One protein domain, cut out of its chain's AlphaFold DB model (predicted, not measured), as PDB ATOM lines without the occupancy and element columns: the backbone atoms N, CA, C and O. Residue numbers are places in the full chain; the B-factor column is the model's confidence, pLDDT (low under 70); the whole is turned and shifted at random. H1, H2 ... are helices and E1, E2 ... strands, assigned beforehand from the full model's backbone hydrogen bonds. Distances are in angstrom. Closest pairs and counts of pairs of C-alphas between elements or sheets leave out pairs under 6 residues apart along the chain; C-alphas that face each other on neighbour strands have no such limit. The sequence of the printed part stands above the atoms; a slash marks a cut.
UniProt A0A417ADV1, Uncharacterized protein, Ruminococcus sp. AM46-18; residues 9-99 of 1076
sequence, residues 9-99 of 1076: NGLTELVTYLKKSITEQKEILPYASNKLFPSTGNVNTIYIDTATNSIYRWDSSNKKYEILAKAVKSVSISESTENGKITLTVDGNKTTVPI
ATOM      1  N   ASN A   9     -28.377 -13.365-146.522       56.34
ATOM      2  CA  ASN A   9     -29.714 -12.989-146.962       56.34
ATOM      3  C   ASN A   9     -30.122 -13.700-148.264       56.34
ATOM      4  O   ASN A   9     -31.196 -14.297-148.308       56.34
ATOM      5  N   GLY A  10     -29.253 -13.726-149.282       61.34
ATOM      6  CA  GLY A  10     -29.559 -14.346-150.580       61.34
ATOM      7  C   GLY A  10     -29.703 -15.869-150.500       61.34
ATOM      8  O   GLY A  10     -30.611 -16.443-151.101       61.34
ATOM      9  N   LEU A  11     -28.878 -16.536-149.679       66.62
ATOM     10  CA  LEU A  11     -29.002 -17.982-149.457       66.62
ATOM     11  C   LEU A  11     -30.246 -18.330-148.625       66.62
ATOM     12  O   LEU A  11     -30.910 -19.326-148.908       66.62
ATOM     13  N   THR A  12     -30.590 -17.513-147.623       68.75
ATOM     14  CA  THR A  12     -31.805 -17.714-146.814       68.75
ATOM     15  C   THR A  12     -33.069 -17.544-147.662       68.75
ATOM     16  O   THR A  12     -33.991 -18.360-147.564       68.75
ATOM     17  N   GLU A  13     -33.101 -16.550-148.553       75.31
ATOM     18  CA  GLU A  13     -34.186 -16.385-149.524       75.31
ATOM     19  C   GLU A  13     -34.223 -17.533-150.536       75.31
ATOM     20  O   GLU A  13     -35.287 -18.115-150.746       75.31
ATOM     21  N   LEU A  14     -33.084 -17.935-151.111       80.81
ATOM     22  CA  LEU A  14     -33.019 -19.057-152.055       80.81
ATOM     23  C   LEU A  14     -33.531 -20.360-151.431       80.81
ATOM     24  O   LEU A  14     -34.344 -21.053-152.038       80.81
ATOM     25  N   VAL A  15     -33.108 -20.684-150.204       80.94
ATOM     26  CA  VAL A  15     -33.603 -21.854-149.458       80.94
ATOM     27  C   VAL A  15     -35.110 -21.748-149.214       80.94
ATOM     28  O   VAL A  15     -35.813 -22.755-149.292       80.94
ATOM     29  N   THR A  16     -35.628 -20.545-148.962       83.31
ATOM     30  CA  THR A  16     -37.070 -20.305-148.804       83.31
ATOM     31  C   THR A  16     -37.829 -20.561-150.108       83.31
ATOM     32  O   THR A  16     -38.827 -21.283-150.097       83.31
ATOM     33  N   TYR A  17     -37.334 -20.063-151.245       81.88
ATOM     34  CA  TYR A  17     -37.930 -20.330-152.558       81.88
ATOM     35  C   TYR A  17     -37.806 -21.794-152.984       81.88
ATOM     36  O   TYR A  17     -38.744 -22.322-153.573       81.88
ATOM     37  N   LEU A  18     -36.704 -22.476-152.655       83.75
ATOM     38  CA  LEU A  18     -36.529 -23.909-152.913       83.75
ATOM     39  C   LEU A  18     -37.533 -24.737-152.113       83.75
ATOM     40  O   LEU A  18     -38.238 -25.560-152.689       83.75
ATOM     41  N   LYS A  19     -37.660 -24.479-150.804       85.00
ATOM     42  CA  LYS A  19     -38.669 -25.134-149.954       85.00
ATOM     43  C   LYS A  19     -40.076 -24.917-150.504       85.00
ATOM     44  O   LYS A  19     -40.826 -25.875-150.633       85.00
ATOM     45  N   LYS A  20     -40.405 -23.684-150.889       81.75
ATOM     46  CA  LYS A  20     -41.707 -23.341-151.468       81.75
ATOM     47  C   LYS A  20     -41.941 -24.010-152.824       81.75
ATOM     48  O   LYS A  20     -43.027 -24.522-153.051       81.75
ATOM     49  N   SER A  21     -40.923 -24.079-153.683       80.75
ATOM     50  CA  SER A  21     -41.003 -24.778-154.972       80.75
ATOM     51  C   SER A  21     -41.238 -26.278-154.784       80.75
ATOM     52  O   SER A  21     -42.044 -26.853-155.503       80.75
ATOM     53  N   ILE A  22     -40.618 -26.896-153.770       82.38
ATOM     54  CA  ILE A  22     -40.859 -28.301-153.400       82.38
ATOM     55  C   ILE A  22     -42.290 -28.488-152.875       82.38
ATOM     56  O   ILE A  22     -42.989 -29.393-153.320       82.38
ATOM     57  N   THR A  23     -42.747 -27.632-151.955       86.69
ATOM     58  CA  THR A  23     -44.103 -27.716-151.380       86.69
ATOM     59  C   THR A  23     -45.198 -27.489-152.425       86.69
ATOM     60  O   THR A  23     -46.230 -28.149-152.378       86.69
ATOM     61  N   GLU A  24     -44.976 -26.581-153.375       84.06
ATOM     62  CA  GLU A  24     -45.935 -26.218-154.429       84.06
ATOM     63  C   GLU A  24     -45.732 -27.009-155.739       84.06
ATOM     64  O   GLU A  24     -46.422 -26.729-156.715       84.06
ATOM     65  N   GLN A  25     -44.792 -27.965-155.781       82.19
ATOM     66  CA  GLN A  25     -44.398 -28.730-156.981       82.19
ATOM     67  C   GLN A  25     -44.084 -27.852-158.209       82.19
ATOM     68  O   GLN A  25     -44.434 -28.177-159.342       82.19
ATOM     69  N   LYS A  26     -43.424 -26.712-157.993       81.69
ATOM     70  CA  LYS A  26     -43.019 -25.804-159.072       81.69
ATOM     71  C   LYS A  26     -41.693 -26.231-159.680       81.69
ATOM     72  O   LYS A  26     -40.724 -26.492-158.967       81.69
ATOM     73  N   GLU A  27     -41.640 -26.219-161.007       83.19
ATOM     74  CA  GLU A  27     -40.410 -26.470-161.749       83.19
ATOM     75  C   GLU A  27     -39.403 -25.325-161.587       83.19
ATOM     76  O   GLU A  27     -39.753 -24.140-161.539       83.19
ATOM     77  N   ILE A  28     -38.125 -25.699-161.526       88.44
ATOM     78  CA  ILE A  28     -36.997 -24.777-161.640       88.44
ATOM     79  C   ILE A  28     -36.726 -24.594-163.129       88.44
ATOM     80  O   ILE A  28     -36.576 -25.584-163.841       88.44
ATOM     81  N   LEU A  29     -36.658 -23.348-163.596       91.56
ATOM     82  CA  LEU A  29     -36.600 -23.045-165.025       91.56
ATOM     83  C   LEU A  29     -35.174 -22.654-165.456       91.56
ATOM     84  O   LEU A  29     -34.756 -21.517-165.204       91.56
ATOM     85  N   PRO A  30     -34.409 -23.559-166.094       91.81
ATOM     86  CA  PRO A  30     -33.106 -23.239-166.661       91.81
ATOM     87  C   PRO A  30     -33.232 -22.599-168.048       91.81
ATOM     88  O   PRO A  30     -33.997 -23.054-168.895       91.81
ATOM     89  N   TYR A  31     -32.414 -21.584-168.308       91.69
ATOM     90  CA  TYR A  31     -32.260 -20.959-169.618       91.69
ATOM     91  C   TYR A  31     -30.780 -20.783-169.940       91.69
ATOM     92  O   TYR A  31     -29.970 -20.539-169.049       91.69
ATOM     93  N   ALA A  32     -30.439 -20.831-171.230       89.69
ATOM     94  CA  ALA A  32     -29.058 -20.687-171.693       89.69
ATOM     95  C   ALA A  32     -28.439 -19.306-171.399       89.69
ATOM     96  O   ALA A  32     -27.223 -19.181-171.402       89.69
ATOM     97  N   SER A  33     -29.251 -18.269-171.174       90.50
ATOM     98  CA  SER A  33     -28.808 -16.991-170.601       90.50
ATOM     99  C   SER A  33     -29.993 -16.212-170.030       90.50
ATOM    100  O   SER A  33     -31.135 -16.431-170.442       90.50
ATOM    101  N   ASN A  34     -29.732 -15.239-169.159       87.25
ATOM    102  CA  ASN A  34     -30.758 -14.352-168.607       87.25
ATOM    103  C   ASN A  34     -31.493 -13.504-169.664       87.25
ATOM    104  O   ASN A  34     -32.619 -13.077-169.429       87.25
ATOM    105  N   LYS A  35     -30.906 -13.302-170.852       90.81
ATOM    106  CA  LYS A  35     -31.557 -12.613-171.981       90.81
ATOM    107  C   LYS A  35     -32.712 -13.414-172.579       90.81
ATOM    108  O   LYS A  35     -33.528 -12.848-173.296       90.81
ATOM    109  N   LEU A  36     -32.749 -14.719-172.313       91.75
ATOM    110  CA  LEU A  36     -33.808 -15.626-172.753       91.75
ATOM    111  C   LEU A  36     -34.887 -15.817-171.683       91.75
ATOM    112  O   LEU A  36     -35.822 -16.586-171.902       91.75
ATOM    113  N   PHE A  37     -34.771 -15.147-170.531       93.12
ATOM    114  CA  PHE A  37     -35.848 -15.152-169.555       93.12
ATOM    115  C   PHE A  37     -37.094 -14.461-170.143       93.12
ATOM    116  O   PHE A  37     -36.957 -13.498-170.904       93.12
ATOM    117  N   PRO A  38     -38.309 -14.921-169.796       90.19
ATOM    118  CA  PRO A  38     -39.546 -14.257-170.198       90.19
ATOM    119  C   PRO A  38     -39.549 -12.767-169.832       90.19
ATOM    120  O   PRO A  38     -39.017 -12.375-168.801       90.19
ATOM    121  N   SER A  39     -40.212 -11.918-170.618       87.25
ATOM    122  CA  SER A  39     -40.321 -10.478-170.313       87.25
ATOM    123  C   SER A  39     -41.027 -10.179-168.980       87.25
ATOM    124  O   SER A  39     -40.891  -9.085-168.435       87.25
ATOM    125  N   THR A  40     -41.780 -11.148-168.453       87.38
ATOM    126  CA  THR A  40     -42.389 -11.134-167.121       87.38
ATOM    127  C   THR A  40     -42.208 -12.492-166.456       87.38
ATOM    128  O   THR A  40     -42.627 -13.508-167.012       87.38
ATOM    129  N   GLY A  41     -41.621 -12.517-165.264       84.38
ATOM    130  CA  GLY A  41     -41.457 -13.737-164.480       84.38
ATOM    131  C   GLY A  41     -42.626 -14.035-163.539       84.38
ATOM    132  O   GLY A  41     -43.463 -13.186-163.237       84.38
ATOM    133  N   ASN A  42     -42.652 -15.266-163.037       86.25
ATOM    134  CA  ASN A  42     -43.593 -15.731-162.032       86.25
ATOM    135  C   ASN A  42     -43.006 -15.523-160.636       86.25
ATOM    136  O   ASN A  42     -41.853 -15.870-160.359       86.25
ATOM    137  N   VAL A  43     -43.819 -14.984-159.727       81.62
ATOM    138  CA  VAL A  43     -43.434 -14.854-158.319       81.62
ATOM    139  C   VAL A  43     -43.231 -16.233-157.691       81.62
ATOM    140  O   VAL A  43     -44.012 -17.164-157.890       81.62
ATOM    141  N   ASN A  44     -42.196 -16.346-156.866       81.94
ATOM    142  CA  ASN A  44     -41.780 -17.593-156.224       81.94
ATOM    143  C   ASN A  44     -41.218 -18.689-157.139       81.94
ATOM    144  O   ASN A  44     -41.028 -19.805-156.664       81.94
ATOM    145  N   THR A  45     -40.917 -18.386-158.401       86.00
ATOM    146  CA  THR A  45     -40.224 -19.313-159.303       86.00
ATOM    147  C   THR A  45     -38.723 -19.034-159.319       86.00
ATOM    148  O   THR A  45     -38.293 -17.879-159.283       86.00
ATOM    149  N   ILE A  46     -37.934 -20.108-159.387       91.12
ATOM    150  CA  ILE A  46     -36.477 -20.053-159.508       91.12
ATOM    151  C   ILE A  46     -36.101 -20.123-160.987       91.12
ATOM    152  O   ILE A  46     -36.479 -21.062-161.691       91.12
ATOM    153  N   TYR A  47     -35.323 -19.140-161.429       92.12
ATOM    154  CA  TYR A  47     -34.785 -19.050-162.782       92.12
ATOM    155  C   TYR A  47     -33.274 -19.268-162.735       92.12
ATOM    156  O   TYR A  47     -32.595 -18.670-161.902       92.12
ATOM    157  N   ILE A  48     -32.737 -20.107-163.618       91.19
ATOM    158  CA  ILE A  48     -31.296 -20.377-163.687       91.19
ATOM    159  C   ILE A  48     -30.770 -19.918-165.040       91.19
ATOM    160  O   ILE A  48     -31.234 -20.375-166.078       91.19
ATOM    161  N   ASP A  49     -29.777 -19.036-165.019       91.50
ATOM    162  CA  ASP A  49     -28.916 -18.781-166.170       91.50
ATOM    163  C   ASP A  49     -27.815 -19.847-166.174       91.50
ATOM    164  O   ASP A  49     -26.933 -19.836-165.310       91.50
ATOM    165  N   THR A  50     -27.884 -20.791-167.111       88.12
ATOM    166  CA  THR A  50     -26.934 -21.907-167.191       88.12
ATOM    167  C   THR A  50     -25.591 -21.508-167.799       88.12
ATOM    168  O   THR A  50     -24.609 -22.213-167.578       88.12
ATOM    169  N   ALA A  51     -25.493 -20.370-168.498       85.38
ATOM    170  CA  ALA A  51     -24.208 -19.866-168.986       85.38
ATOM    171  C   ALA A  51     -23.379 -19.246-167.857       85.38
ATOM    172  O   ALA A  51     -22.161 -19.413-167.819       85.38
ATOM    173  N   THR A  52     -24.018 -18.540-166.921       82.75
ATOM    174  CA  THR A  52     -23.316 -17.916-165.786       82.75
ATOM    175  C   THR A  52     -23.468 -18.684-164.476       82.75
ATOM    176  O   THR A  52     -22.967 -18.223-163.445       82.75
ATOM    177  N   ASN A  53     -24.181 -19.817-164.490       82.88
ATOM    178  CA  ASN A  53     -24.582 -20.590-163.309       82.88
ATOM    179  C   ASN A  53     -25.143 -19.691-162.194       82.88
ATOM    180  O   ASN A  53     -24.823 -19.839-161.013       82.88
ATOM    181  N   SER A  54     -25.917 -18.679-162.590       86.31
ATOM    182  CA  SER A  54     -26.493 -17.693-161.679       86.31
ATOM    183  C   SER A  54     -27.983 -17.950-161.519       86.31
ATOM    184  O   SER A  54     -28.680 -18.277-162.478       86.31
ATOM    185  N   ILE A  55     -28.463 -17.813-160.292       89.31
ATOM    186  CA  ILE A  55     -29.830 -18.113-159.893       89.31
ATOM    187  C   ILE A  55     -30.546 -16.794-159.639       89.31
ATOM    188  O   ILE A  55     -30.011 -15.921-158.957       89.31
ATOM    189  N   TYR A  56     -31.758 -16.667-160.161       90.00
ATOM    190  CA  TYR A  56     -32.569 -15.463-160.106       90.00
ATOM    191  C   TYR A  56     -33.976 -15.759-159.579       90.00
ATOM    192  O   TYR A  56     -34.494 -16.870-159.714       90.00
ATOM    193  N   ARG A  57     -34.620 -14.721-159.044       89.75
ATOM    194  CA  ARG A  57     -36.071 -14.648-158.830       89.75
ATOM    195  C   ARG A  57     -36.673 -13.520-159.651       89.75
ATOM    196  O   ARG A  57     -35.980 -12.574-160.015       89.75
ATOM    197  N   TRP A  58     -37.979 -13.581-159.870       90.44
ATOM    198  CA  TRP A  58     -38.734 -12.432-160.352       90.44
ATOM    199  C   TRP A  58     -39.150 -11.524-159.191       90.44
ATOM    200  O   TRP A  58     -39.864 -11.967-158.289       90.44
ATOM    201  N   ASP A  59     -38.735 -10.258-159.233       86.62
ATOM    202  CA  ASP A  59     -39.281  -9.204-158.384       86.62
ATOM    203  C   ASP A  59     -40.442  -8.524-159.114       86.62
ATOM    204  O   ASP A  59     -40.262  -7.720-160.034       86.62
ATOM    205  N   SER A  60     -41.659  -8.854-158.683       85.00
ATOM    206  CA  SER A  60     -42.893  -8.295-159.232       85.00
ATOM    207  C   SER A  60     -43.045  -6.797-158.991       85.00
ATOM    208  O   SER A  60     -43.747  -6.141-159.757       85.00
ATOM    209  N   SER A  61     -42.400  -6.255-157.954       87.94
ATOM    210  CA  SER A  61     -42.521  -4.844-157.568       87.94
ATOM    211  C   SER A  61     -41.766  -3.960-158.551       87.94
ATOM    212  O   SER A  61     -42.304  -2.979-159.056       87.94
ATOM    213  N   ASN A  62     -40.537  -4.360-158.884       86.38
ATOM    214  CA  ASN A  62     -39.680  -3.634-159.819       86.38
ATOM    215  C   ASN A  62     -39.712  -4.206-161.247       86.38
ATOM    216  O   ASN A  62     -38.981  -3.721-162.109       86.38
ATOM    217  N   LYS A  63     -40.540  -5.232-161.498       87.75
ATOM    218  CA  LYS A  63     -40.691  -5.937-162.786       87.75
ATOM    219  C   LYS A  63     -39.347  -6.331-163.412       87.75
ATOM    220  O   LYS A  63     -39.102  -6.084-164.592       87.75
ATOM    221  N   LYS A  64     -38.464  -6.926-162.609       90.81
ATOM    222  CA  LYS A  64     -37.113  -7.323-163.028       90.81
ATOM    223  C   LYS A  64     -36.709  -8.652-162.396       90.81
ATOM    224  O   LYS A  64     -37.230  -9.041-161.352       90.81
ATOM    225  N   TYR A  65     -35.737  -9.325-163.005       88.81
ATOM    226  CA  TYR A  65     -35.097 -10.487-162.398       88.81
ATOM    227  C   TYR A  65     -33.986 -10.048-161.444       88.81
ATOM    228  O   TYR A  65     -33.067  -9.335-161.843       88.81
ATOM    229  N   GLU A  66     -34.061 -10.488-160.191       86.62
ATOM    230  CA  GLU A  66     -33.051 -10.229-159.164       86.62
ATOM    231  C   GLU A  66     -32.218 -11.476-158.890       86.62
ATOM    232  O   GLU A  66     -32.749 -12.585-158.820       86.62
ATOM    233  N   ILE A  67     -30.906 -11.295-158.732       85.75
ATOM    234  CA  ILE A  67     -29.960 -12.383-158.469       85.75
ATOM    235  C   ILE A  67     -30.141 -12.868-157.028       85.75
ATOM    236  O   ILE A  67     -30.002 -12.091-156.090       85.75
ATOM    237  N   LEU A  68     -30.387 -14.165-156.865       78.88
ATOM    238  CA  LEU A  68     -30.398 -14.860-155.576       78.88
ATOM    239  C   LEU A  68     -29.037 -15.477-155.239       78.88
ATOM    240  O   LEU A  68     -28.630 -15.494-154.080       78.88
ATOM    241  N   ALA A  69     -28.330 -15.997-156.243       78.69
ATOM    242  CA  ALA A  69     -26.997 -16.568-156.077       78.69
ATOM    243  C   ALA A  69     -26.208 -16.506-157.388       78.69
ATOM    244  O   ALA A  69     -26.779 -16.537-158.475       78.69
ATOM    245  N   LYS A  70     -24.879 -16.459-157.291       77.62
ATOM    246  CA  LYS A  70     -23.965 -16.515-158.438       77.62
ATOM    247  C   LYS A  70     -22.897 -17.578-158.203       77.62
ATOM    248  O   LYS A  70     -22.498 -17.798-157.061       77.62
ATOM    249  N   ALA A  71     -22.409 -18.198-159.273       71.50
ATOM    250  CA  ALA A  71     -21.228 -19.045-159.200       71.50
ATOM    251  C   ALA A  71     -19.969 -18.204-158.930       71.50
ATOM    252  O   ALA A  71     -19.811 -17.114-159.485       71.50
ATOM    253  N   VAL A  72     -19.076 -18.727-158.088       71.38
ATOM    254  CA  VAL A  72     -17.756 -18.133-157.840       71.38
ATOM    255  C   VAL A  72     -16.901 -18.313-159.094       71.38
ATOM    256  O   VAL A  72     -16.722 -19.435-159.563       71.38
ATOM    257  N   LYS A  73     -16.382 -17.214-159.644       74.19
ATOM    258  CA  LYS A  73     -15.567 -17.195-160.869       74.19
ATOM    259  C   LYS A  73     -14.081 -17.380-160.581       74.19
ATOM    260  O   LYS A  73     -13.382 -18.000-161.375       74.19
ATOM    261  N   SER A  74     -13.585 -16.837-159.472       75.12
ATOM    262  CA  SER A  74     -12.168 -16.929-159.105       75.12
ATOM    263  C   SER A  74     -11.963 -16.847-157.598       75.12
ATOM    264  O   SER A  74     -12.560 -15.994-156.941       75.12
ATOM    265  N   VAL A  75     -11.065 -17.685-157.075       81.50
ATOM    266  CA  VAL A  75     -10.560 -17.609-155.700       81.50
ATOM    267  C   VAL A  75      -9.041 -17.568-155.757       81.50
ATOM    268  O   VAL A  75      -8.423 -18.441-156.360       81.50
ATOM    269  N   SER A  76      -8.432 -16.574-155.118       81.19
ATOM    270  CA  SER A  76      -6.979 -16.489-154.977       81.19
ATOM    271  C   SER A  76      -6.586 -16.172-153.541       81.19
ATOM    272  O   SER A  76      -7.250 -15.392-152.856       81.19
ATOM    273  N   ILE A  77      -5.481 -16.760-153.093       83.25
ATOM    274  CA  ILE A  77      -4.857 -16.464-151.804       83.25
ATOM    275  C   ILE A  77      -3.645 -15.580-152.074       83.25
ATOM    276  O   ILE A  77      -2.877 -15.837-152.996       83.25
ATOM    277  N   SER A  78      -3.486 -14.536-151.274       79.44
ATOM    278  CA  SER A  78      -2.323 -13.655-151.310       79.44
ATOM    279  C   SER A  78      -1.870 -13.321-149.896       79.44
ATOM    280  O   SER A  78      -2.614 -13.503-148.926       79.44
ATOM    281  N   GLU A  79      -0.635 -12.849-149.790       71.00
ATOM    282  CA  GLU A  79      -0.054 -12.394-148.533       71.00
ATOM    283  C   GLU A  79      -0.932 -11.295-147.905       71.00
ATOM    284  O   GLU A  79      -1.512 -10.448-148.593       71.00
ATOM    285  N   SER A  80      -1.085 -11.337-146.583       70.25
ATOM    286  CA  SER A  80      -1.728 -10.271-145.813       70.25
ATOM    287  C   SER A  80      -0.667  -9.300-145.312       70.25
ATOM    288  O   SER A  80       0.430  -9.713-144.950       70.25
ATOM    289  N   THR A  81      -1.004  -8.016-145.210       68.62
ATOM    290  CA  THR A  81      -0.167  -7.025-144.509       68.62
ATOM    291  C   THR A  81      -0.214  -7.186-142.986       68.62
ATOM    292  O   THR A  81       0.553  -6.550-142.269       68.62
ATOM    293  N   GLU A  82      -1.116  -8.028-142.475       64.69
ATOM    294  CA  GLU A  82      -1.273  -8.340-141.054       64.69
ATOM    295  C   GLU A  82      -0.681  -9.711-140.711       64.69
ATOM    296  O   GLU A  82      -1.038 -10.722-141.322       64.69
ATOM    297  N   ASN A  83       0.181  -9.742-139.690       61.81
ATOM    298  CA  ASN A  83       0.903 -10.937-139.259       61.81
ATOM    299  C   ASN A  83      -0.047 -12.066-138.805       61.81
ATOM    300  O   ASN A  83      -1.023 -11.823-138.093       61.81
ATOM    301  N   GLY A  84       0.251 -13.308-139.205       66.38
ATOM    302  CA  GLY A  84      -0.553 -14.496-138.882       66.38
ATOM    303  C   GLY A  84      -1.875 -14.611-139.654       66.38
ATOM    304  O   GLY A  84      -2.749 -15.395-139.271       66.38
ATOM    305  N   LYS A  85      -2.051 -13.830-140.726       75.69
ATOM    306  CA  LYS A  85      -3.253 -13.849-141.566       75.69
ATOM    307  C   LYS A  85      -2.905 -13.993-143.049       75.69
ATOM    308  O   LYS A  85      -1.778 -13.743-143.460       75.69
ATOM    309  N   ILE A  86      -3.894 -14.360-143.857       79.19
ATOM    310  CA  ILE A  86      -3.827 -14.361-145.328       79.19
ATOM    311  C   ILE A  86      -4.956 -13.514-145.912       79.19
ATOM    312  O   ILE A  86      -6.012 -13.383-145.291       79.19
ATOM    313  N   THR A  87      -4.756 -12.974-147.114       81.62
ATOM    314  CA  THR A  87      -5.805 -12.284-147.874       81.62
ATOM    315  C   THR A  87      -6.423 -13.253-148.876       81.62
ATOM    316  O   THR A  87      -5.808 -13.604-149.884       81.62
ATOM    317  N   LEU A  88      -7.660 -13.666-148.621       83.88
ATOM    318  CA  LEU A  88      -8.498 -14.382-149.578       83.88
ATOM    319  C   LEU A  88      -9.188 -13.365-150.487       83.88
ATOM    320  O   LEU A  88      -9.844 -12.445-150.005       83.88
ATOM    321  N   THR A  89      -9.051 -13.528-151.799       81.62
ATOM    322  CA  THR A  89      -9.779 -12.744-152.802       81.62
ATOM    323  C   THR A  89     -10.751 -13.660-153.529       81.62
ATOM    324  O   THR A  89     -10.325 -14.645-154.127       81.62
ATOM    325  N   VAL A  90     -12.045 -13.348-153.483       77.69
ATOM    326  CA  VAL A  90     -13.107 -14.100-154.166       77.69
ATOM    327  C   VAL A  90     -13.838 -13.148-155.104       77.69
ATOM    328  O   VAL A  90     -14.388 -12.144-154.658       77.69
ATOM    329  N   ASP A  91     -13.813 -13.429-156.407       74.75
ATOM    330  CA  ASP A  91     -14.384 -12.575-157.465       74.75
ATOM    331  C   ASP A  91     -13.984 -11.088-157.351       74.75
ATOM    332  O   ASP A  91     -14.800 -10.191-157.560       74.75
ATOM    333  N   GLY A  92     -12.730 -10.821-156.969       75.81
ATOM    334  CA  GLY A  92     -12.183  -9.471-156.773       75.81
ATOM    335  C   GLY A  92     -12.395  -8.870-155.377       75.81
ATOM    336  O   GLY A  92     -11.696  -7.921-155.022       75.81
ATOM    337  N   ASN A  93     -13.272  -9.443-154.547       76.25
ATOM    338  CA  ASN A  93     -13.507  -8.981-153.177       76.25
ATOM    339  C   ASN A  93     -12.495  -9.599-152.210       76.25
ATOM    340  O   ASN A  93     -12.382 -10.820-152.117       76.25
ATOM    341  N   LYS A  94     -11.767  -8.749-151.482       83.75
ATOM    342  CA  LYS A  94     -10.675  -9.152-150.586       83.75
ATOM    343  C   LYS A  94     -11.146  -9.284-149.143       83.75
ATOM    344  O   LYS A  94     -11.979  -8.516-148.671       83.75
ATOM    345  N   THR A  95     -10.598 -10.254-148.426       79.69
ATOM    346  CA  THR A  95     -10.915 -10.526-147.025       79.69
ATOM    347  C   THR A  95      -9.713 -11.126-146.310       79.69
ATOM    348  O   THR A  95      -9.099 -12.071-146.800       79.69
ATOM    349  N   THR A  96      -9.417 -10.618-145.117       78.19
ATOM    350  CA  THR A  96      -8.298 -11.083-144.292       78.19
ATOM    351  C   THR A  96      -8.748 -12.185-143.328       78.19
ATOM    352  O   THR A  96      -9.717 -12.001-142.588       78.19
ATOM    353  N   VAL A  97      -8.053 -13.329-143.307       77.94
ATOM    354  CA  VAL A  97      -8.414 -14.505-142.489       77.94
ATOM    355  C   VAL A  97      -7.241 -14.961-141.616       77.94
ATOM    356  O   VAL A  97      -6.147 -15.157-142.147       77.94
ATOM    357  N   PRO A  98      -7.440 -15.148-140.293       73.62
ATOM    358  CA  PRO A  98      -6.410 -15.681-139.407       73.62
ATOM    359  C   PRO A  98      -6.170 -17.173-139.651       73.62
ATOM    360  O   PRO A  98      -7.115 -17.939-139.842       73.62
ATOM    361  N   ILE A  99      -4.905 -17.582-139.599       71.25
ATOM    362  CA  ILE A  99      -4.481 -18.980-139.725       71.25
ATOM    363  C   ILE A  99      -3.757 -19.417-138.453       71.25
ATOM    364  O   ILE A  99      -2.849 -18.747-137.971       71.25
TER     365      ILE A  99
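Overview. This is residues 9 to 99 of the 1076 residues of an uncharacterized protein of Ruminococcus sp. AM46-18 (UniProt A0A417ADV1). Two separate lobes are joined by a thin strip of chain, residues 70 to 74: the larger lobe is a strongly twisted sheet of four strands, E1 to E4, with the helix H1 over one face, and the smaller is a sheet of three strands, E5 to E7, with no helix on it. The printed part has 91 residues, with one named helix and seven named strands in the order H1 E1 E2 E3 E4 E5 E6 E7. The larger sheet has the order E1 E2 E3 E4 and is mixed; the smaller has the order E5 E6 E7 and is antiparallel. The class is mixed, helices and strands. The whole is loose, with a radius of gyration of the C-alphas of 17.3 A, and elongated, spanning 51 by 27 by 22 A.

Along the chain. In the larger sheet, E1 is residues 29 to 31, E2 residues 46 to 49, E3 residues 54 to 59, 15.7 A long, and E4 residues 64 to 69, 15.4 A long. H1 is residues 9 to 23, 21.1 A from first to last C-alpha, beginning at C-alpha 9 (-29.714, -12.989, -146.962). In the smaller sheet, E5 is residues 75 to 79, 13.7 A long, beginning at C-alpha 75 (-10.560, -17.609, -155.700). E6 is residues 85 to 90, 16.0 A long, and E7 is residues 93 to 98, 16.9 A long, ending at C-alpha 98 (-6.410, -15.681, -139.407).

Arrangement. E1 and E2 are parallel, at 16 degrees, with N 31 and O 48 2.8 A apart. E2, E3 and E4 form a meander, each strand the antiparallel neighbour of the one before. The hairpin of E2 and E3 has N 56 and O 47 at 2.8 A; the hairpin of E3 and E4 has N 57 and O 66 at 2.8 A. H1 is on this sheet at a height of 9.1 A, two layers with the helix on one face, and runs slantwise to the strands, at 45 degrees to E2 on the local plane. H1 touches E4, the closest C-alphas being those of Gly 10 and Leu 68, 5.1 A apart. It also touches E2, the closest C-alphas being those of Tyr 17 and Ile 46, 7.1 A apart. In H1 every O i to N i+4 pair is within hydrogen-bond range. E5, E6 and E7 form a second meander of two hairpins, with N 89 and O 76 at 2.8 A and N 88 and O 95 at 2.8 A. These three strands are apart from H1 and from E1, E2, E3 and E4.

Size, cuts and confidence. The C-alphas farthest apart, those of Gln 25 and Asn 83, are 51.8 A apart. The printed part has no cut. The link from E1 to E2, 14 residues, is long; the other links are tight. The mean pLDDT of the printed part is 81.8, and residues 9 to 12 and 81 to 84 are under 70.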